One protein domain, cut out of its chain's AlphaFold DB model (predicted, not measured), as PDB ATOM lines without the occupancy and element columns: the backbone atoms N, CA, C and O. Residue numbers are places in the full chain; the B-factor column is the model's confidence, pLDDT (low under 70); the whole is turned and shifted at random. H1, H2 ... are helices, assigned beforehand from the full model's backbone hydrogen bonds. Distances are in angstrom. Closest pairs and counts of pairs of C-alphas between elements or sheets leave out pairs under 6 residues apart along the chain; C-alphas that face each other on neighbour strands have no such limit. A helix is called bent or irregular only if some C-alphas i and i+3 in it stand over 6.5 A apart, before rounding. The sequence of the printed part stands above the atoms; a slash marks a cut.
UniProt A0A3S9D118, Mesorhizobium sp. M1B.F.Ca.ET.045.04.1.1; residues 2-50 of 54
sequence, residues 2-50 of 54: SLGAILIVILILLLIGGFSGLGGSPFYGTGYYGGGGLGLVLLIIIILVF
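What this domain is: This is residues 2 to 50 of the 54 residues of a protein of Mesorhizobium sp. M1B.F.Ca.ET.045.04.1.1 (UniProt A0A3S9D118). Two helices make an open V: H2, the longest helix by residues, and H1 meet near the end of H1 and the first part of H2, and their other ends spread apart. A long loop, residues 19 to 33, gathers at the point of the V, while residues 2 to 13 and 43 to 50 stand free as the tips of its two arms. The printed part has 49 residues with two named helices, H1 then H2 along the chain, and no named strand; the class is all helix. It is loose, with a radius of gyration of the C-alphas of 12.1 A, and spans 33 by 25 by 16 A.

How they stand to each other: H2, residues 34 to 50, touches H1, residues 3 to 18, with 4 pairs of C-alphas within 8 A. H2 touches with residues 35 to 39 alone, and H1 with residues 17 to 18 alone. The closest C-alphas of the two are those of Gly 18 and Gly 39, 5.9 A apart. Their lines stand at a steep tilt of 52 degrees, and they run opposite ways. Their centres are 15.3 A apart. In H1 every O i to N i+4 pair is within hydrogen-bond range; in H2 12 of 13 are.

Where its parts are: H2 is 25.3 A long from C-alpha 34 at (63.592, 144.036, 107.389) to C-alpha 50 at (84.873, 152.552, 118.162). H1 is 21.3 A long from C-alpha 3 at (76.339, 135.423, 130.072) to C-alpha 18 at (72.476, 139.138, 109.476). Neither helix is bent.

The domain as a whole: The two C-alphas farthest apart are those of Ser 2 and Gly 24, at 35.2 A. The first and last printed C-alphas, of Ser 2 and Phe 50, are 26.3 A apart. The printed part has no cut. The link from H1 to H2, 15 residues, is long. The mean pLDDT of the printed part is 71.1, and the model's confidence is low, under 70, at residues 15 to 38.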
ATOM      1  N   SER A   2      74.152 131.307 131.489       88.69
ATOM      2  CA  SER A   2      75.398 132.061 131.688       88.69
ATOM      3  C   SER A   2      75.494 133.178 130.646       88.69
ATOM      4  O   SER A   2      74.991 133.026 129.531       88.69
ATOM      5  N   LEU A   3      76.140 134.295 130.991       82.19
ATOM      6  CA  LEU A   3      76.339 135.423 130.072       82.19
ATOM      7  C   LEU A   3      76.989 134.971 128.750       82.19
ATOM      8  O   LEU A   3      76.587 135.408 127.679       82.19
ATOM      9  N   GLY A   4      77.918 134.010 128.818       87.00
ATOM     10  CA  GLY A   4      78.544 133.403 127.640       87.00
ATOM     11  C   GLY A   4      77.563 132.645 126.741       87.00
ATOM     12  O   GLY A   4      77.627 132.782 125.524       87.00
ATOM     13  N   ALA A   5      76.608 131.906 127.314       84.12
ATOM     14  CA  ALA A   5      75.583 131.221 126.527       84.12
ATOM     15  C   ALA A   5      74.661 132.219 125.805       84.12
ATOM     16  O   ALA A   5      74.304 131.999 124.652       84.12
ATOM     17  N   ILE A   6      74.330 133.342 126.448       82.50
ATOM     18  CA  ILE A   6      73.509 134.406 125.850       82.50
ATOM     19  C   ILE A   6      74.245 135.059 124.672       82.50
ATOM     20  O   ILE A   6      73.671 135.218 123.597       82.50
ATOM     21  N   LEU A   7      75.531 135.376 124.845       82.50
ATOM     22  CA  LEU A   7      76.362 135.962 123.788       82.50
ATOM     23  C   LEU A   7      76.518 135.025 122.584       82.50
ATOM     24  O   LEU A   7      76.427 135.475 121.444       82.50
ATOM     25  N   ILE A   8      76.689 133.722 122.825       84.75
ATOM     26  CA  ILE A   8      76.764 132.710 121.762       84.75
ATOM     27  C   ILE A   8      75.450 132.636 120.975       84.75
ATOM     28  O   ILE A   8      75.475 132.605 119.747       84.75
ATOM     29  N   VAL A   9      74.302 132.656 121.655       83.88
ATOM     30  CA  VAL A   9      72.987 132.637 120.993       83.88
ATOM     31  C   VAL A   9      72.795 133.880 120.120       83.88
ATOM     32  O   VAL A   9      72.374 133.760 118.972       83.88
ATOM     33  N   ILE A  10      73.161 135.063 120.620       79.56
ATOM     34  CA  ILE A  10      73.090 136.319 119.855       79.56
ATOM     35  C   ILE A  10      74.005 136.268 118.624       79.56
ATOM     36  O   ILE A  10      73.583 136.656 117.535       79.56
ATOM     37  N   LEU A  11      75.226 135.743 118.766       79.69
ATOM     38  CA  LEU A  11      76.166 135.587 117.656       79.69
ATOM     39  C   LEU A  11      75.615 134.650 116.571       79.69
ATOM     40  O   LEU A  11      75.701 134.961 115.386       79.69
ATOM     41  N   ILE A  12      75.001 133.534 116.968       79.88
ATOM     42  CA  ILE A  12      74.370 132.581 116.045       79.88
ATOM     43  C   ILE A  12      73.201 133.235 115.299       79.88
ATOM     44  O   ILE A  12      73.113 133.108 114.079       79.88
ATOM     45  N   LEU A  13      72.332 133.977 115.993       73.06
ATOM     46  CA  LEU A  13      71.219 134.698 115.363       73.06
ATOM     47  C   LEU A  13      71.711 135.767 114.376       73.06
ATOM     48  O   LEU A  13      71.111 135.951 113.317       73.06
ATOM     49  N   LEU A  14      72.822 136.436 114.685       70.69
ATOM     50  CA  LEU A  14      73.444 137.431 113.810       70.69
ATOM     51  C   LEU A  14      74.115 136.788 112.587       70.69
ATOM     52  O   LEU A  14      74.031 137.340 111.495       70.69
ATOM     53  N   LEU A  15      74.724 135.610 112.731       69.81
ATOM     54  CA  LEU A  15      75.329 134.874 111.616       69.81
ATOM     55  C   LEU A  15      74.280 134.239 110.693       69.81
ATOM     56  O   LEU A  15      74.430 134.290 109.476       69.81
ATOM     57  N   ILE A  16      73.206 133.682 111.255       63.81
ATOM     58  CA  ILE A  16      72.121 133.051 110.488       63.81
ATOM     59  C   ILE A  16      71.194 134.108 109.868       63.81
ATOM     60  O   ILE A  16      70.757 133.955 108.731       63.81
ATOM     61  N   GLY A  17      70.890 135.182 110.601       60.12
ATOM     62  CA  GLY A  17      70.003 136.254 110.152       60.12
ATOM     63  C   GLY A  17      70.734 137.353 109.384       60.12
ATOM     64  O   GLY A  17      70.376 137.644 108.251       60.12
ATOM     65  N   GLY A  18      71.777 137.943 109.972       59.66
ATOM     66  CA  GLY A  18      72.476 139.138 109.476       59.66
ATOM     67  C   GLY A  18      73.231 138.972 108.154       59.66
ATOM     68  O   GLY A  18      73.351 139.939 107.406       59.66
ATOM     69  N   PHE A  19      73.693 137.760 107.831       53.62
ATOM     70  CA  PHE A  19      74.394 137.456 106.572       53.62
ATOM     71  C   PHE A  19      73.498 136.863 105.471       53.62
ATOM     72  O   PHE A  19      73.979 136.633 104.359       53.62
ATOM     73  N   SER A  20      72.192 136.685 105.713       53.78
ATOM     74  CA  SER A  20      71.243 136.098 104.743       53.78
ATOM     75  C   SER A  20      71.042 136.939 103.461       53.78
ATOM     76  O   SER A  20      70.329 136.533 102.544       53.78
ATOM     77  N   GLY A  21      71.691 138.105 103.354       54.84
ATOM     78  CA  GLY A  21      71.709 138.954 102.159       54.84
ATOM     79  C   GLY A  21      72.680 138.520 101.050       54.84
ATOM     80  O   GLY A  21      72.609 139.075  99.952       54.84
ATOM     81  N   LEU A  22      73.561 137.537 101.281       54.19
ATOM     82  CA  LEU A  22      74.405 136.950 100.230       54.19
ATOM     83  C   LEU A  22      73.529 136.132  99.261       54.19
ATOM     84  O   LEU A  22      73.323 134.938  99.451       54.19
ATOM     85  N   GLY A  23      72.979 136.794  98.239       57.31
ATOM     86  CA  GLY A  23      72.190 136.155  97.176       57.31
ATOM     87  C   GLY A  23      70.720 136.576  97.084       57.31
ATOM     88  O   GLY A  23      69.959 135.918  96.385       57.31
ATOM     89  N   GLY A  24      70.298 137.656  97.758       58.50
ATOM     90  CA  GLY A  24      68.930 138.171  97.606       58.50
ATOM     91  C   GLY A  24      67.861 137.239  98.185       58.50
ATOM     92  O   GLY A  24      66.779 137.106  97.614       58.50
ATOM     93  N   SER A  25      68.155 136.566  99.298       59.03
ATOM     94  CA  SER A  25      67.145 135.801 100.033       59.03
ATOM     95  C   SER A  25      66.459 136.689 101.087       59.03
ATOM     96  O   SER A  25      67.127 137.536 101.690       59.03
ATOM     97  N   PRO A  26      65.136 136.553 101.307       61.19
ATOM     98  CA  PRO A  26      64.439 137.276 102.366       61.19
ATOM     99  C   PRO A  26      65.026 136.942 103.741       61.19
ATOM    100  O   PRO A  26      65.275 135.776 104.043       61.19
ATOM    101  N   PHE A  27      65.192 137.942 104.605       64.62
ATOM    102  CA  PHE A  27      65.565 137.689 105.996       64.62
ATOM    103  C   PHE A  27      64.449 136.925 106.717       64.62
ATOM    104  O   PHE A  27      63.262 137.157 106.460       64.62
ATOM    105  N   TYR A  28      64.832 136.050 107.653       57.50
ATOM    106  CA  TYR A  28      63.908 135.270 108.483       57.50
ATOM    107  C   TYR A  28      62.796 136.157 109.066       57.50
ATOM    108  O   TYR A  28      63.035 136.987 109.939       57.50
ATOM    109  N   GLY A  29      61.573 135.981 108.560       57.25
ATOM    110  CA  GLY A  29      60.365 136.623 109.081       57.25
ATOM    111  C   GLY A  29      60.174 138.108 108.748       57.25
ATOM    112  O   GLY A  29      59.145 138.657 109.129       57.25
ATOM    113  N   THR A  30      61.099 138.763 108.034       57.53
ATOM    114  CA  THR A  30      61.009 140.216 107.761       57.53
ATOM    115  C   THR A  30      61.054 140.601 106.276       57.53
ATOM    116  O   THR A  30      60.967 141.782 105.925       57.53
ATOM    117  N   GLY A  31      61.139 139.612 105.382       62.50
ATOM    118  CA  GLY A  31      61.143 139.839 103.937       62.50
ATOM    119  C   GLY A  31      62.467 140.423 103.420       62.50
ATOM    120  O   GLY A  31      63.500 140.361 104.083       62.50
ATOM    121  N   TYR A  32      62.436 141.016 102.224       60.50
ATOM    122  CA  TYR A  32      63.576 141.721 101.613       60.50
ATOM    123  C   TYR A  32      63.936 143.048 102.302       60.50
ATOM    124  O   TYR A  32      65.024 143.576 102.091       60.50
ATOM    125  N   TYR A  33      63.030 143.590 103.120       57.25
ATOM    126  CA  TYR A  33      63.138 144.943 103.670       57.25
ATOM    127  C   TYR A  33      63.568 144.992 105.141       57.25
ATOM    128  O   TYR A  33      64.168 145.981 105.556       57.25
ATOM    129  N   GLY A  34      63.302 143.961 105.949       57.84
ATOM    130  CA  GLY A  34      63.592 144.036 107.389       57.84
ATOM    131  C   GLY A  34      64.989 143.583 107.809       57.84
ATOM    132  O   GLY A  34      65.396 143.821 108.944       57.84
ATOM    133  N   GLY A  35      65.758 142.987 106.902       62.66
ATOM    134  CA  GLY A  35      67.115 142.545 107.198       62.66
ATOM    135  C   GLY A  35      68.187 143.621 107.195       62.66
ATOM    136  O   GLY A  35      69.060 143.652 108.063       62.66
ATOM    137  N   GLY A  36      68.091 144.541 106.233       64.44
ATOM    138  CA  GLY A  36      69.054 145.630 106.077       64.44
ATOM    139  C   GLY A  36      69.031 146.612 107.247       64.44
ATOM    140  O   GLY A  36      70.079 147.114 107.639       64.44
ATOM    141  N   GLY A  37      67.859 146.837 107.854       68.38
ATOM    142  CA  GLY A  37      67.699 147.773 108.969       68.38
ATOM    143  C   GLY A  37      68.449 147.339 110.228       68.38
ATOM    144  O   GLY A  37      69.219 148.120 110.778       68.38
ATOM    145  N   LEU A  38      68.288 146.086 110.662       69.56
ATOM    146  CA  LEU A  38      68.954 145.589 111.873       69.56
ATOM    147  C   LEU A  38      70.470 145.446 111.689       69.56
ATOM    148  O   LEU A  38      71.226 145.791 112.597       69.56
ATOM    149  N   GLY A  39      70.920 145.001 110.510       70.62
ATOM    150  CA  GLY A  39      72.345 144.954 110.173       70.62
ATOM    151  C   GLY A  39      72.987 146.344 110.154       70.62
ATOM    152  O   GLY A  39      74.058 146.532 110.729       70.62
ATOM    153  N   LEU A  40      72.309 147.340 109.570       70.88
ATOM    154  CA  LEU A  40      72.767 148.732 109.577       70.88
ATOM    155  C   LEU A  40      72.788 149.332 110.982       70.88
ATOM    156  O   LEU A  40      73.759 149.994 111.335       70.88
ATOM    157  N   VAL A  41      71.761 149.090 111.798       78.44
ATOM    158  CA  VAL A  41      71.723 149.578 113.185       78.44
ATOM    159  C   VAL A  41      72.886 148.998 113.992       78.44
ATOM    160  O   VAL A  41      73.585 149.747 114.671       78.44
ATOM    161  N   LEU A  42      73.159 147.695 113.867       77.69
ATOM    162  CA  LEU A  42      74.318 147.064 114.505       77.69
ATOM    163  C   LEU A  42      75.648 147.646 114.013       77.69
ATOM    164  O   LEU A  42      76.522 147.936 114.828       77.69
ATOM    165  N   LEU A  43      75.792 147.865 112.705       77.88
ATOM    166  CA  LEU A  43      76.979 148.493 112.122       77.88
ATOM    167  C   LEU A  43      77.203 149.907 112.689       77.88
ATOM    168  O   LEU A  43      78.319 150.250 113.074       77.88
ATOM    169  N   ILE A  44      76.137 150.707 112.790       82.94
ATOM    170  CA  ILE A  44      76.180 152.064 113.353       82.94
ATOM    171  C   ILE A  44      76.608 152.023 114.822       82.94
ATOM    172  O   ILE A  44      77.482 152.794 115.216       82.94
ATOM    173  N   ILE A  45      76.049 151.113 115.624       88.38
ATOM    174  CA  ILE A  45      76.426 150.950 117.037       88.38
ATOM    175  C   ILE A  45      77.914 150.609 117.159       88.38
ATOM    176  O   ILE A  45      78.615 151.234 117.951       88.38
ATOM    177  N   ILE A  46      78.415 149.673 116.346       83.94
ATOM    178  CA  ILE A  46      79.837 149.309 116.331       83.94
ATOM    179  C   ILE A  46      80.698 150.539 116.020       83.94
ATOM    180  O   ILE A  46      81.626 150.835 116.769       83.94
ATOM    181  N   ILE A  47      80.370 151.302 114.975       86.38
ATOM    182  CA  ILE A  47      81.102 152.526 114.614       86.38
ATOM    183  C   ILE A  47      81.113 153.520 115.781       86.38
ATOM    184  O   ILE A  47      82.169 154.041 116.132       86.38
ATOM    185  N   LEU A  48      79.966 153.770 116.413       89.81
ATOM    186  CA  LEU A  48      79.862 154.712 117.529       89.81
ATOM    187  C   LEU A  48      80.687 154.279 118.749       89.81
ATOM    188  O   LEU A  48      81.346 155.128 119.350       89.81
ATOM    189  N   VAL A  49      80.716 152.983 119.069       92.38
ATOM    190  CA  VAL A  49      81.567 152.427 120.137       92.38
ATOM    191  C   VAL A  49      83.049 152.633 119.814       92.38
ATOM    192  O   VAL A  49      83.799 153.114 120.660       92.38
ATOM    193  N   PHE A  50      83.479 152.345 118.582       79.81
ATOM    194  CA  PHE A  50      84.873 152.552 118.162       79.81
ATOM    195  C   PHE A  50      85.281 154.030 118.116       79.81
ATOM    196  O   PHE A  50      86.442 154.355 118.355       79.81
TER     197      PHE A  50